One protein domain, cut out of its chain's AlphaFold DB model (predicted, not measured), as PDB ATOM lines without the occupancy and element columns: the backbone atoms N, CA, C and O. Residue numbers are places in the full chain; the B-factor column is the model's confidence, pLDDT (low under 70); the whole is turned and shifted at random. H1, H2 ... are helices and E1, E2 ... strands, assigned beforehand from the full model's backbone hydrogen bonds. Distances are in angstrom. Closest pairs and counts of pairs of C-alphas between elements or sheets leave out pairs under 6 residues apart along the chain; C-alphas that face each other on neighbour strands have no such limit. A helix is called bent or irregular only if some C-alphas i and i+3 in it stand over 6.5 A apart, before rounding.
ATOM      1  N   ASN A  11     165.013 120.003 122.142       58.34
ATOM      2  CA  ASN A  11     163.606 119.605 122.164       58.34
ATOM      3  C   ASN A  11     162.791 120.647 121.374       58.34
ATOM      4  O   ASN A  11     161.981 121.384 121.946       58.34
ATOM      5  N   ASP A  12     163.097 120.801 120.088       76.50
ATOM      6  CA  ASP A  12     162.290 121.633 119.202       76.50
ATOM      7  C   ASP A  12     161.081 120.806 118.750       76.50
ATOM      8  O   ASP A  12     161.188 119.944 117.877       76.50
ATOM      9  N   TYR A  13     159.931 121.041 119.389       81.62
ATOM     10  CA  TYR A  13     158.722 120.241 119.179       81.62
ATOM     11  C   TYR A  13     158.249 120.249 117.721       81.62
ATOM     12  O   TYR A  13     157.548 119.332 117.312       81.62
ATOM     13  N   GLN A  14     158.601 121.269 116.932       82.88
ATOM     14  CA  GLN A  14     158.223 121.329 115.521       82.88
ATOM     15  C   GLN A  14     158.995 120.297 114.702       82.88
ATOM     16  O   GLN A  14     158.394 119.606 113.887       82.88
ATOM     17  N   LEU A  15     160.299 120.152 114.955       86.94
ATOM     18  CA  LEU A  15     161.126 119.132 114.307       86.94
ATOM     19  C   LEU A  15     160.728 117.726 114.781       86.94
ATOM     20  O   LEU A  15     160.621 116.815 113.965       86.94
ATOM     21  N   ASP A  16     160.422 117.563 116.073       88.38
ATOM     22  CA  ASP A  16     159.930 116.288 116.618       88.38
ATOM     23  C   ASP A  16     158.567 115.890 116.019       88.38
ATOM     24  O   ASP A  16     158.347 114.722 115.681       88.38
ATOM     25  N   ASN A  17     157.654 116.855 115.860       90.88
ATOM     26  CA  ASN A  17     156.360 116.642 115.211       90.88
ATOM     27  C   ASN A  17     156.541 116.312 113.732       90.88
ATOM     28  O   ASN A  17     155.952 115.346 113.262       90.88
ATOM     29  N   PHE A  18     157.386 117.061 113.015       92.56
ATOM     30  CA  PHE A  18     157.681 116.785 111.611       92.56
ATOM     31  C   PHE A  18     158.194 115.356 111.436       92.56
ATOM     32  O   PHE A  18     157.654 114.592 110.642       92.56
ATOM     33  N   ARG A  19     159.175 114.952 112.249       93.50
ATOM     34  CA  ARG A  19     159.703 113.588 112.244       93.50
ATOM     35  C   ARG A  19     158.619 112.551 112.529       93.50
ATOM     36  O   ARG A  19     158.590 111.511 111.880       93.50
ATOM     37  N   SER A  20     157.758 112.804 113.511       94.94
ATOM     38  CA  SER A  20     156.689 111.869 113.885       94.94
ATOM     39  C   SER A  20     155.636 111.723 112.786       94.94
ATOM     40  O   SER A  20     155.123 110.626 112.591       94.94
ATOM     41  N   ASN A  21     155.346 112.807 112.071       96.56
ATOM     42  CA  ASN A  21     154.289 112.871 111.071       96.56
ATOM     43  C   ASN A  21     154.749 112.473 109.662       96.56
ATOM     44  O   ASN A  21     153.949 111.965 108.882       96.56
ATOM     45  N   PHE A  22     156.014 112.724 109.321       96.44
ATOM     46  CA  PHE A  22     156.550 112.511 107.974       96.44
ATOM     47  C   PHE A  22     157.713 111.513 107.917       96.44
ATOM     48  O   PHE A  22     158.151 111.141 106.835       96.44
ATOM     49  N   GLY A  23     158.228 111.062 109.063       95.44
ATOM     50  CA  GLY A  23     159.244 110.008 109.144       95.44
ATOM     51  C   GLY A  23     160.692 110.454 108.915       95.44
ATOM     52  O   GLY A  23     161.597 109.631 109.071       95.44
ATOM     53  N   TYR A  24     160.940 111.729 108.607       93.06
ATOM     54  CA  TYR A  24     162.287 112.254 108.367       93.06
ATOM     55  C   TYR A  24     162.832 113.007 109.576       93.06
ATOM     56  O   TYR A  24     162.217 113.947 110.074       93.06
ATOM     57  N   ASP A  25     164.013 112.590 110.025       91.44
ATOM     58  CA  ASP A  25     164.804 113.323 111.010       91.44
ATOM     59  C   ASP A  25     165.871 114.167 110.305       91.44
ATOM     60  O   ASP A  25     166.294 113.855 109.185       91.44
ATOM     61  N   TRP A  26     166.325 115.225 110.970       89.75
ATOM     62  CA  TRP A  26     167.429 116.034 110.470       89.75
ATOM     63  C   TRP A  26     168.776 115.425 110.859       89.75
ATOM     64  O   TRP A  26     168.931 114.740 111.871       89.75
ATOM     65  N   THR A  27     169.773 115.688 110.029       90.31
ATOM     66  CA  THR A  27     171.161 115.274 110.212       90.31
ATOM     67  C   THR A  27     172.052 116.491 110.438       90.31
ATOM     68  O   THR A  27     171.662 117.633 110.187       90.31
ATOM     69  N   ASP A  28     173.288 116.252 110.878       87.44
ATOM     70  CA  ASP A  28     174.289 117.318 110.976       87.44
ATOM     71  C   ASP A  28     174.547 117.988 109.611       87.44
ATOM     72  O   ASP A  28     174.881 119.170 109.569       87.44
ATOM     73  N   GLU A  29     174.390 117.260 108.501       91.44
ATOM     74  CA  GLU A  29     174.546 117.792 107.142       91.44
ATOM     75  C   GLU A  29     173.418 118.767 106.790       91.44
ATOM     76  O   GLU A  29     173.714 119.907 106.440       91.44
ATOM     77  N   ASP A  30     172.156 118.382 107.016       91.38
ATOM     78  CA  ASP A  30     170.990 119.254 106.776       91.38
ATOM     79  C   ASP A  30     171.080 120.550 107.588       91.38
ATOM     80  O   ASP A  30     170.772 121.646 107.122       91.38
ATOM     81  N   LEU A  31     171.527 120.432 108.840       88.06
ATOM     82  CA  LEU A  31     171.707 121.577 109.716       88.06
ATOM     83  C   LEU A  31     172.826 122.505 109.225       88.06
ATOM     84  O   LEU A  31     172.674 123.724 109.292       88.06
ATOM     85  N   ASN A  32     173.951 121.953 108.764       88.44
ATOM     86  CA  ASN A  32     175.037 122.762 108.213       88.44
ATOM     87  C   ASN A  32     174.591 123.473 106.931       88.44
ATOM     88  O   ASN A  32     174.856 124.661 106.788       88.44
ATOM     89  N   GLU A  33     173.850 122.791 106.057       90.62
ATOM     90  CA  GLU A  33     173.276 123.391 104.852       90.62
ATOM     91  C   GLU A  33     172.298 124.524 105.190       90.62
ATOM     92  O   GLU A  33     172.370 125.610 104.606       90.62
ATOM     93  N   ALA A  34     171.438 124.331 106.191       88.88
ATOM     94  CA  ALA A  34     170.526 125.367 106.664       88.88
ATOM     95  C   ALA A  34     171.270 126.584 107.248       88.88
ATOM     96  O   ALA A  34     170.844 127.726 107.055       88.88
ATOM     97  N   ILE A  35     172.389 126.361 107.949       87.62
ATOM     98  CA  ILE A  35     173.260 127.429 108.468       87.62
ATOM     99  C   ILE A  35     173.931 128.187 107.320       87.62
ATOM    100  O   ILE A  35     173.909 129.420 107.310       87.62
ATOM    101  N   ASP A  36     174.494 127.468 106.351       89.69
ATOM    102  CA  ASP A  36     175.171 128.058 105.198       89.69
ATOM    103  C   ASP A  36     174.192 128.874 104.340       89.69
ATOM    104  O   ASP A  36     174.511 129.990 103.920       89.69
ATOM    105  N   THR A  37     172.969 128.370 104.160       89.56
ATOM    106  CA  THR A  37     171.893 129.042 103.417       89.56
ATOM    107  C   THR A  37     171.390 130.291 104.141       89.56
ATOM    108  O   THR A  37     171.178 131.333 103.516       89.56
ATOM    109  N   ALA A  38     171.260 130.233 105.470       86.19
ATOM    110  CA  ALA A  38     170.881 131.389 106.281       86.19
ATOM    111  C   ALA A  38     171.921 132.520 106.247       86.19
ATOM    112  O   ALA A  38     171.581 133.695 106.436       86.19
ATOM    113  N   GLY A  39     173.191 132.183 106.008       85.38
ATOM    114  CA  GLY A  39     174.289 133.136 105.954       85.38
ATOM    115  C   GLY A  39     174.387 133.956 107.242       85.38
ATOM    116  O   GLY A  39     174.673 133.435 108.317       85.38
ATOM    117  N   TYR A  40     174.165 135.270 107.141       80.75
ATOM    118  CA  TYR A  40     174.224 136.168 108.300       80.75
ATOM    119  C   TYR A  40     172.915 136.232 109.101       80.75
ATOM    120  O   TYR A  40     172.944 136.679 110.250       80.75
ATOM    121  N   ASP A  41     171.782 135.809 108.530       79.62
ATOM    122  CA  ASP A  41     170.482 135.829 109.206       79.62
ATOM    123  C   ASP A  41     170.186 134.483 109.862       79.62
ATOM    124  O   ASP A  41     169.344 133.691 109.441       79.62
ATOM    125  N   LEU A  42     170.897 134.255 110.958       75.12
ATOM    126  CA  LEU A  42     170.807 133.036 111.745       75.12
ATOM    127  C   LEU A  42     169.405 132.773 112.329       75.12
ATOM    128  O   LEU A  42     169.147 131.665 112.798       75.12
ATOM    129  N   SER A  43     168.488 133.749 112.280       75.31
ATOM    130  CA  SER A  43     167.093 133.550 112.684       75.31
ATOM    131  C   SER A  43     166.297 132.680 111.701       75.31
ATOM    132  O   SER A  43     165.318 132.055 112.106       75.31
ATOM    133  N   ASN A  44     166.760 132.544 110.451       82.00
ATOM    134  CA  ASN A  44     166.100 131.746 109.412       82.00
ATOM    135  C   ASN A  44     166.609 130.307 109.304       82.00
ATOM    136  O   ASN A  44     166.025 129.529 108.555       82.00
ATOM    137  N   VAL A  45     167.652 129.915 110.046       85.44
ATOM    138  CA  VAL A  45     168.209 128.547 109.978       85.44
ATOM    139  C   VAL A  45     167.119 127.501 110.209       85.44
ATOM    140  O   VAL A  45     167.096 126.478 109.538       85.44
ATOM    141  N   ARG A  46     166.172 127.764 111.120       85.25
ATOM    142  CA  ARG A  46     165.046 126.850 111.358       85.25
ATOM    143  C   ARG A  46     164.166 126.702 110.120       85.25
ATOM    144  O   ARG A  46     163.757 125.586 109.819       85.25
ATOM    145  N   ASN A  47     163.888 127.799 109.419       87.25
ATOM    146  CA  ASN A  47     163.046 127.762 108.228       87.25
ATOM    147  C   ASN A  47     163.711 126.933 107.139       87.25
ATOM    148  O   ASN A  47     163.096 126.006 106.631       87.25
ATOM    149  N   PHE A  48     164.993 127.193 106.876       90.06
ATOM    150  CA  PHE A  48     165.753 126.429 105.892       90.06
ATOM    151  C   PHE A  48     165.869 124.954 106.268       90.06
ATOM    152  O   PHE A  48     165.746 124.095 105.400       90.06
ATOM    153  N   LEU A  49     166.039 124.634 107.554       90.62
ATOM    154  CA  LEU A  49     166.059 123.243 107.999       90.62
ATOM    155  C   LEU A  49     164.710 122.557 107.753       90.62
ATOM    156  O   LEU A  49     164.673 121.427 107.279       90.62
ATOM    157  N   MET A  50     163.600 123.241 108.035       91.25
ATOM    158  CA  MET A  50     162.260 122.706 107.803       91.25
ATOM    159  C   MET A  50     161.951 122.538 106.309       91.25
ATOM    160  O   MET A  50     161.406 121.514 105.908       91.25
ATOM    161  N   GLU A  51     162.346 123.502 105.477       92.38
ATOM    162  CA  GLU A  51     162.263 123.400 104.014       92.38
ATOM    163  C   GLU A  51     163.091 122.215 103.496       92.38
ATOM    164  O   GLU A  51     162.602 121.434 102.683       92.38
ATOM    165  N   THR A  52     164.302 122.020 104.024       93.12
ATOM    166  CA  THR A  52     165.176 120.885 103.676       93.12
ATOM    167  C   THR A  52     164.525 119.550 104.035       93.12
ATOM    168  O   THR A  52     164.519 118.616 103.236       93.12
ATOM    169  N   LEU A  53     163.921 119.450 105.219       94.31
ATOM    170  CA  LEU A  53     163.191 118.251 105.627       94.31
ATOM    171  C   LEU A  53     161.964 117.989 104.747       94.31
ATOM    172  O   LEU A  53     161.703 116.840 104.391       94.31
ATOM    173  N   TRP A  54     161.238 119.037 104.358       96.31
ATOM    174  CA  TRP A  54     160.116 118.909 103.434       96.31
ATOM    175  C   TRP A  54     160.558 118.429 102.051       96.31
ATOM    176  O   TRP A  54     159.904 117.563 101.474       96.31
ATOM    177  N   LEU A  55     161.701 118.901 101.547       95.88
ATOM    178  CA  LEU A  55     162.262 118.417 100.283       95.88
ATOM    179  C   LEU A  55     162.497 116.902 100.291       95.88
ATOM    180  O   LEU A  55     162.177 116.260  99.298       95.88
ATOM    181  N   LYS A  56     162.935 116.312 101.409       95.81
ATOM    182  CA  LYS A  56     163.092 114.847 101.517       95.81
ATOM    183  C   LYS A  56     161.773 114.096 101.369       95.81
ATOM    184  O   LYS A  56     161.724 113.052 100.726       95.81
ATOM    185  N   VAL A  57     160.693 114.632 101.945       96.75
ATOM    186  CA  VAL A  57     159.348 114.075 101.744       96.75
ATOM    187  C   VAL A  57     158.987 114.149 100.267       96.75
ATOM    188  O   VAL A  57     158.556 113.163  99.684       96.75
ATOM    189  N   ILE A  58     159.200 115.307  99.648       97.19
ATOM    190  CA  ILE A  58     158.874 115.521  98.242       97.19
ATOM    191  C   ILE A  58     159.645 114.559  97.334       97.19
ATOM    192  O   ILE A  58     159.041 113.960  96.449       97.19
ATOM    193  N   GLU A  59     160.947 114.385  97.558       96.00
ATOM    194  CA  GLU A  59     161.793 113.452  96.807       96.00
ATOM    195  C   GLU A  59     161.256 112.019  96.887       96.00
ATOM    196  O   GLU A  59     161.145 111.361  95.857       96.00
ATOM    197  N   GLU A  60     160.808 111.558  98.059       95.62
ATOM    198  CA  GLU A  60     160.215 110.221  98.206       95.62
ATOM    199  C   GLU A  60     158.997 110.019  97.287       95.62
ATOM    200  O   GLU A  60     158.855 108.994  96.614       95.62
ATOM    201  N   TYR A  61     158.113 111.014  97.220       96.25
ATOM    202  CA  TYR A  61     156.905 110.935  96.402       96.25
ATOM    203  C   TYR A  61     157.170 111.171  94.909       96.25
ATOM    204  O   TYR A  61     156.566 110.514  94.058       96.25
ATOM    205  N   VAL A  62     158.073 112.085  94.566       96.81
ATOM    206  CA  VAL A  62     158.423 112.370  93.170       96.81
ATOM    207  C   VAL A  62     159.201 111.198  92.568       96.81
ATOM    208  O   VAL A  62     158.807 110.677  91.523       96.81
ATOM    209  N   ASP A  63     160.239 110.716  93.252       95.19
ATOM    210  CA  ASP A  63     161.158 109.716  92.702       95.19
ATOM    211  C   ASP A  63     160.592 108.293  92.765       95.19
ATOM    212  O   ASP A  63     160.836 107.493  91.855       95.19
ATOM    213  N   TYR A  64     159.812 107.957  93.804       92.25
ATOM    214  CA  TYR A  64     159.334 106.582  94.014       92.25
ATOM    215  C   TYR A  64     157.826 106.392  93.846       92.25
ATOM    216  O   TYR A  64     157.386 105.256  93.637       92.25
ATOM    217  N   ARG A  65     157.017 107.459  93.911       90.56
ATOM    218  CA  ARG A  65     155.549 107.379  93.750       90.56
ATOM    219  C   ARG A  65     155.033 108.001  92.452       90.56
ATOM    220  O   ARG A  65     153.881 107.763  92.101       90.56
ATOM    221  N   GLY A  66     155.886 108.697  91.698       92.06
ATOM    222  CA  GLY A  66     155.544 109.276  90.397       92.06
ATOM    223  C   GLY A  66     154.693 110.544  90.485       92.06
ATOM    224  O   GLY A  66     153.983 110.858  89.530       92.06
ATOM    225  N   CYS A  67     154.741 111.247  91.617       96.06
ATOM    226  CA  CYS A  67     154.081 112.539  91.782       96.06
ATOM    227  C   CYS A  67     154.835 113.651  91.035       96.06
ATOM    228  O   CYS A  67     156.054 113.597  90.873       96.06
ATOM    229  N   GLU A  68     154.122 114.701  90.624       96.69
ATOM    230  CA  GLU A  68     154.744 115.911  90.072       96.69
ATOM    231  C   GLU A  68     155.238 116.819  91.212       96.69
ATOM    232  O   GLU A  68     154.554 116.997  92.224       96.69
ATOM    233  N   ARG A  69     156.423 117.424  91.060       96.19
ATOM    234  CA  ARG A  69     157.044 118.286  92.088       96.19
ATOM    235  C   ARG A  69     156.172 119.497  92.424       96.19
ATOM    236  O   ARG A  69     156.182 119.970  93.561       96.19
ATOM    237  N   GLU A  70     155.435 119.985  91.436       96.19
ATOM    238  CA  GLU A  70     154.517 121.121  91.480       96.19
ATOM    239  C   GLU A  70     153.284 120.853  92.346       96.19
ATOM    240  O   GLU A  70     152.595 121.790  92.742       96.19
ATOM    241  N   MET A  71     153.010 119.587  92.673       96.81
ATOM    242  CA  MET A  71     151.954 119.233  93.617       96.81
ATOM    243  C   MET A  71     152.328 119.588  95.057       96.81
ATOM    244  O   MET A  71     151.440 119.626  95.902       96.81
ATOM    245  N   PHE A  72     153.606 119.837  95.348       97.75
ATOM    246  CA  PHE A  72     154.093 120.078  96.700       97.75
ATOM    247  C   PHE A  72     154.493 121.533  96.908       97.75
ATOM    248  O   PHE A  72     155.293 122.087  96.149       97.75
ATOM    249  N   ASP A  73     154.016 122.112  98.004       96.56
ATOM    250  CA  ASP A  73     154.363 123.468  98.428       96.56
ATOM    251  C   ASP A  73     154.527 123.523  99.953       96.56
ATOM    252  O   ASP A  73     154.111 122.607 100.670       96.56
ATOM    253  N   CYS A  74     155.154 124.578 100.462       94.31
ATOM    254  CA  CYS A  74     155.219 124.845 101.891       94.31
ATOM    255  C   CYS A  74     155.251 126.343 102.189       94.31
ATOM    256  O   CYS A  74     155.866 127.134 101.479       94.31
ATOM    257  N   TYR A  75     154.651 126.716 103.314       91.88
ATOM    258  CA  TYR A  75     154.816 128.032 103.913       91.88
ATOM    259  C   TYR A  75     155.536 127.877 105.247       91.88
ATOM    260  O   TYR A  75     155.034 127.204 106.146       91.88
ATOM    261  N   VAL A  76     156.706 128.506 105.378       86.44
ATOM    262  CA  VAL A  76     157.535 128.443 106.584       86.44
ATOM    263  C   VAL A  76     157.849 129.859 107.054       86.44
ATOM    264  O   VAL A  76     158.401 130.665 106.306       86.44
ATOM    265  N   ASN A  77     157.487 130.192 108.294       78.81
ATOM    266  CA  ASN A  77     157.748 131.509 108.869       78.81
ATOM    267  C   ASN A  77     158.405 131.400 110.252       78.81
ATOM    268  O   ASN A  77     157.905 130.702 111.139       78.81
ATOM    269  N   GLY A  78     159.491 132.168 110.428       59.25
ATOM    270  CA  GLY A  78     160.576 132.067 111.422       59.25
ATOM    271  C   GLY A  78     160.225 132.106 112.899       59.25
ATOM    272  O   GLY A  78     161.120 132.252 113.728       59.25
ATOM    273  N   THR A  79     158.954 131.989 113.272       58.28
ATOM    274  CA  THR A  79     158.562 132.058 114.676       58.28
ATOM    275  C   THR A  79     157.573 131.018 115.157       58.28
ATOM    276  O   THR A  79     157.629 130.800 116.358       58.28
ATOM    277  N   LEU A  80     156.740 130.360 114.330       58.41
ATOM    278  CA  LEU A  80     155.780 129.341 114.820       58.41
ATOM    279  C   LEU A  80     154.945 128.632 113.740       58.41
ATOM    280  O   LEU A  80     154.338 127.612 114.057       58.41
ATOM    281  N   ASP A  81     154.892 129.150 112.512       79.44
ATOM    282  CA  ASP A  81     153.904 128.724 111.516       79.44
ATOM    283  C   ASP A  81     154.595 127.987 110.372       79.44
ATOM    284  O   ASP A  81     155.479 128.525 109.700       79.44
ATOM    285  N   THR A  82     154.243 126.720 110.200       87.81
ATOM    286  CA  THR A  82     154.768 125.861 109.143       87.81
ATOM    287  C   THR A  82     153.612 125.043 108.608       87.81
ATOM    288  O   THR A  82     152.980 124.309 109.363       87.81
ATOM    289  N   HIS A  83     153.346 125.192 107.317       93.56
ATOM    290  CA  HIS A  83     152.266 124.506 106.629       93.56
ATOM    291  C   HIS A  83     152.835 123.791 105.413       93.56
ATOM    292  O   HIS A  83     153.570 124.392 104.625       93.56
ATOM    293  N   PHE A  84     152.479 122.521 105.264       96.06
ATOM    294  CA  PHE A  84     152.866 121.694 104.130       96.06
ATOM    295  C   PHE A  84     151.642 121.431 103.276       96.06
ATOM    296  O   PHE A  84     150.545 121.231 103.797       96.06
ATOM    297  N   TYR A  85     151.826 121.438 101.963       97.69
ATOM    298  CA  TYR A  85     150.733 121.275 101.023       97.69
ATOM    299  C   TYR A  85     151.041 120.171 100.029       97.69
ATOM    300  O   TYR A  85     152.140 120.099  99.480       97.69
ATOM    301  N   PHE A  86     150.023 119.365  99.757       97.94
ATOM    302  CA  PHE A  86     149.993 118.423  98.657       97.94
ATOM    303  C   PHE A  86     148.718 118.643  97.840       97.94
ATOM    304  O   PHE A  86     147.607 118.650  98.370       97.94
ATOM    305  N   ASN A  87     148.878 118.864  96.538       95.88
ATOM    306  CA  ASN A  87     147.798 119.132  95.593       95.88
ATOM    307  C   ASN A  87     146.821 120.222  96.086       95.88
ATOM    308  O   ASN A  87     145.603 120.040  96.092       95.88
ATOM    309  N   HIS A  88     147.367 121.361  96.527       95.50
ATOM    310  CA  HIS A  88     146.625 122.505  97.085       95.50
ATOM    311  C   HIS A  88     145.857 122.231  98.394       95.50
ATOM    312  O   HIS A  88     145.145 123.115  98.872       95.50
ATOM    313  N   SER A  89     145.997 121.042  98.982       96.75
ATOM    314  CA  SER A  89     145.440 120.695 100.290       96.75
ATOM    315  C   SER A  89     146.542 120.720 101.336       96.75
ATOM    316  O   SER A  89     147.651 120.259 101.081       96.75
ATOM    317  N   GLU A  90     146.250 121.278 102.506       97.12
ATOM    318  CA  GLU A  90     147.190 121.246 103.622       97.12
ATOM    319  C   GLU A  90     147.272 119.829 104.194       97.12
ATOM    320  O   GLU A  90     146.239 119.198 104.422       97.12
ATOM    321  N   VAL A  91     148.492 119.350 104.429       97.62
ATOM    322  CA  VAL A  91     148.780 118.020 104.970       97.62
ATOM    323  C   VAL A  91     149.578 118.143 106.260       97.62
ATOM    324  O   VAL A  91     150.473 118.979 106.388       97.62
ATOM    325  N   GLN A  92     149.237 117.309 107.232       95.62
ATOM    326  CA  GLN A  92     149.860 117.271 108.547       95.62
ATOM    327  C   GLN A  92     150.756 116.049 108.718       95.62
ATOM    328  O   GLN A  92     151.647 116.109 109.562       95.62
ATOM    329  N   CYS A  93     150.549 114.978 107.945       96.62
ATOM    330  CA  CYS A  93     151.364 113.761 107.960       96.62
ATOM    331  C   CYS A  93     151.379 113.033 106.605       96.62
ATOM    332  O   CYS A  93     150.691 113.420 105.659       96.62
ATOM    333  N   THR A  94     152.177 111.965 106.501       96.62
ATOM    334  CA  THR A  94     152.228 111.113 105.301       96.62
ATOM    335  C   THR A  94     150.887 110.474 104.969       96.62
ATOM    336  O   THR A  94     150.550 110.368 103.795       96.62
ATOM    337  N   GLU A  95     150.096 110.085 105.971       97.00
ATOM    338  CA  GLU A  95     148.782 109.478 105.753       97.00
ATOM    339  C   GLU A  95     147.841 110.412 104.982       97.00
ATOM    340  O   GLU A  95     147.147 109.941 104.086       97.00
ATOM    341  N   ASP A  96     147.878 111.723 105.242       97.62
ATOM    342  CA  ASP A  96     147.071 112.699 104.498       97.62
ATOM    343  C   ASP A  96     147.447 112.723 103.004       97.62
ATOM    344  O   ASP A  96     146.583 112.824 102.132       97.62
ATOM    345  N   ILE A  97     148.743 112.604 102.688       96.62
ATOM    346  CA  ILE A  97     149.233 112.543 101.303       96.62
ATOM    347  C   ILE A  97     148.756 111.246 100.641       96.62
ATOM    348  O   ILE A  97     148.245 111.277  99.523       96.62
ATOM    349  N   GLU A  98     148.876 110.111 101.336       95.06
ATOM    350  CA  GLU A  98     148.400 108.816 100.837       95.06
ATOM    351  C   GLU A  98     146.882 108.815 100.600       95.06
ATOM    352  O   GLU A  98     146.413 108.252  99.611       95.06
ATOM    353  N   GLU A  99     146.094 109.461 101.460       95.62
ATOM    354  CA  GLU A  99     144.647 109.609 101.265       95.62
ATOM    355  C   GLU A  99     144.311 110.429 100.013       95.62
ATOM    356  O   GLU A  99     143.370 110.084  99.301       95.62
ATOM    357  N   LEU A 100     145.094 111.468  99.706       95.00
ATOM    358  CA  LEU A 100     144.905 112.333  98.535       95.00
ATOM    359  C   LEU A 100     145.411 111.727  97.215       95.00
ATOM    360  O   LEU A 100     145.065 112.226  96.142       95.00
ATOM    361  N   LEU A 101     146.246 110.687  97.278       91.38
ATOM    362  CA  LEU A 101     146.723 109.936  96.112       91.38
ATOM    363  C   LEU A 101     145.715 108.890  95.606       91.38
ATOM    364  O   LEU A 101     145.846 108.430  94.468       91.38
ATOM    365  N   ASN A 102     144.746 108.503  96.442       76.44
ATOM    366  CA  ASN A 102     143.715 107.500  96.147       76.44
ATOM    367  C   ASN A 102     142.436 108.114  95.556       76.44
ATOM    368  O   ASN A 102     141.792 107.413  94.738       76.44
TER     369      ASN A 102
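This is residues 11 to 102 of the 102 residues of the protein "Myo-inositol 2-dehydrogenase" of Prevotella sp. S7-1-8 (UniProt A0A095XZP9). One long helix, H3, runs along much of an elongated domain, and a small sheet of three strands covers part of one side of it, with E1 along the helix. H2 crosses the first part of H3, H1 runs nearly parallel to H3, and the short H4 packs on E2 and E3. The printed part has 92 residues, with four named helices and three named strands in the order H1 H2 H3 E1 E2 E3 H4; the sheet, E1 E2 E3, is antiparallel and the class is mixed. The whole is compact, with a radius of gyration of the C-alphas of 13.2 A, and spans 43 by 23 by 20 A.

H1, residues 13 to 22, is close but not clearly touching H3, residues 42 to 65; their closest C-alphas, of Phe 22 and Val 57, are 7.0 A apart. H2, residues 28 to 38, touches residues 42 to 53 of H3 alone, at a steep tilt of 59 degrees, opposite ways; the closest C-alphas, of Ala 34 and Phe 48, are 5.0 A apart. E1, residues 72 to 77, E2, residues 81 to 86, and E3, residues 89 to 91, form a meander, each strand the antiparallel neighbour of the one before. N 75 and O 83, and N 91 and O 84, are within hydrogen-bond range, each pair at 2.9 A. H3 lies over E1 at a height over the sheet of 9.2 A. H3 and H4, residues 94 to 101, are on one face of the sheet, in two layers. In H1, H2 and H4 every O i to N i+4 pair is within hydrogen-bond range; in H3, 18 of 20 are.

H1 begins at C-alpha 13 (158.722, 120.241, 119.179). H3 is 34.9 A long and irregular, with C-alphas 43 and 46 7.1 A apart. E1 is 17.1 A long and E2 16.9 A. H4 ends at C-alpha 101 (146.723, 109.936, 96.112).

The farthest C-alphas, of Tyr 40 and Asn 102, are 43.6 A apart. The printed part has no cut and no long link. Residue 11 and residues 78 to 80 have pLDDT under 70.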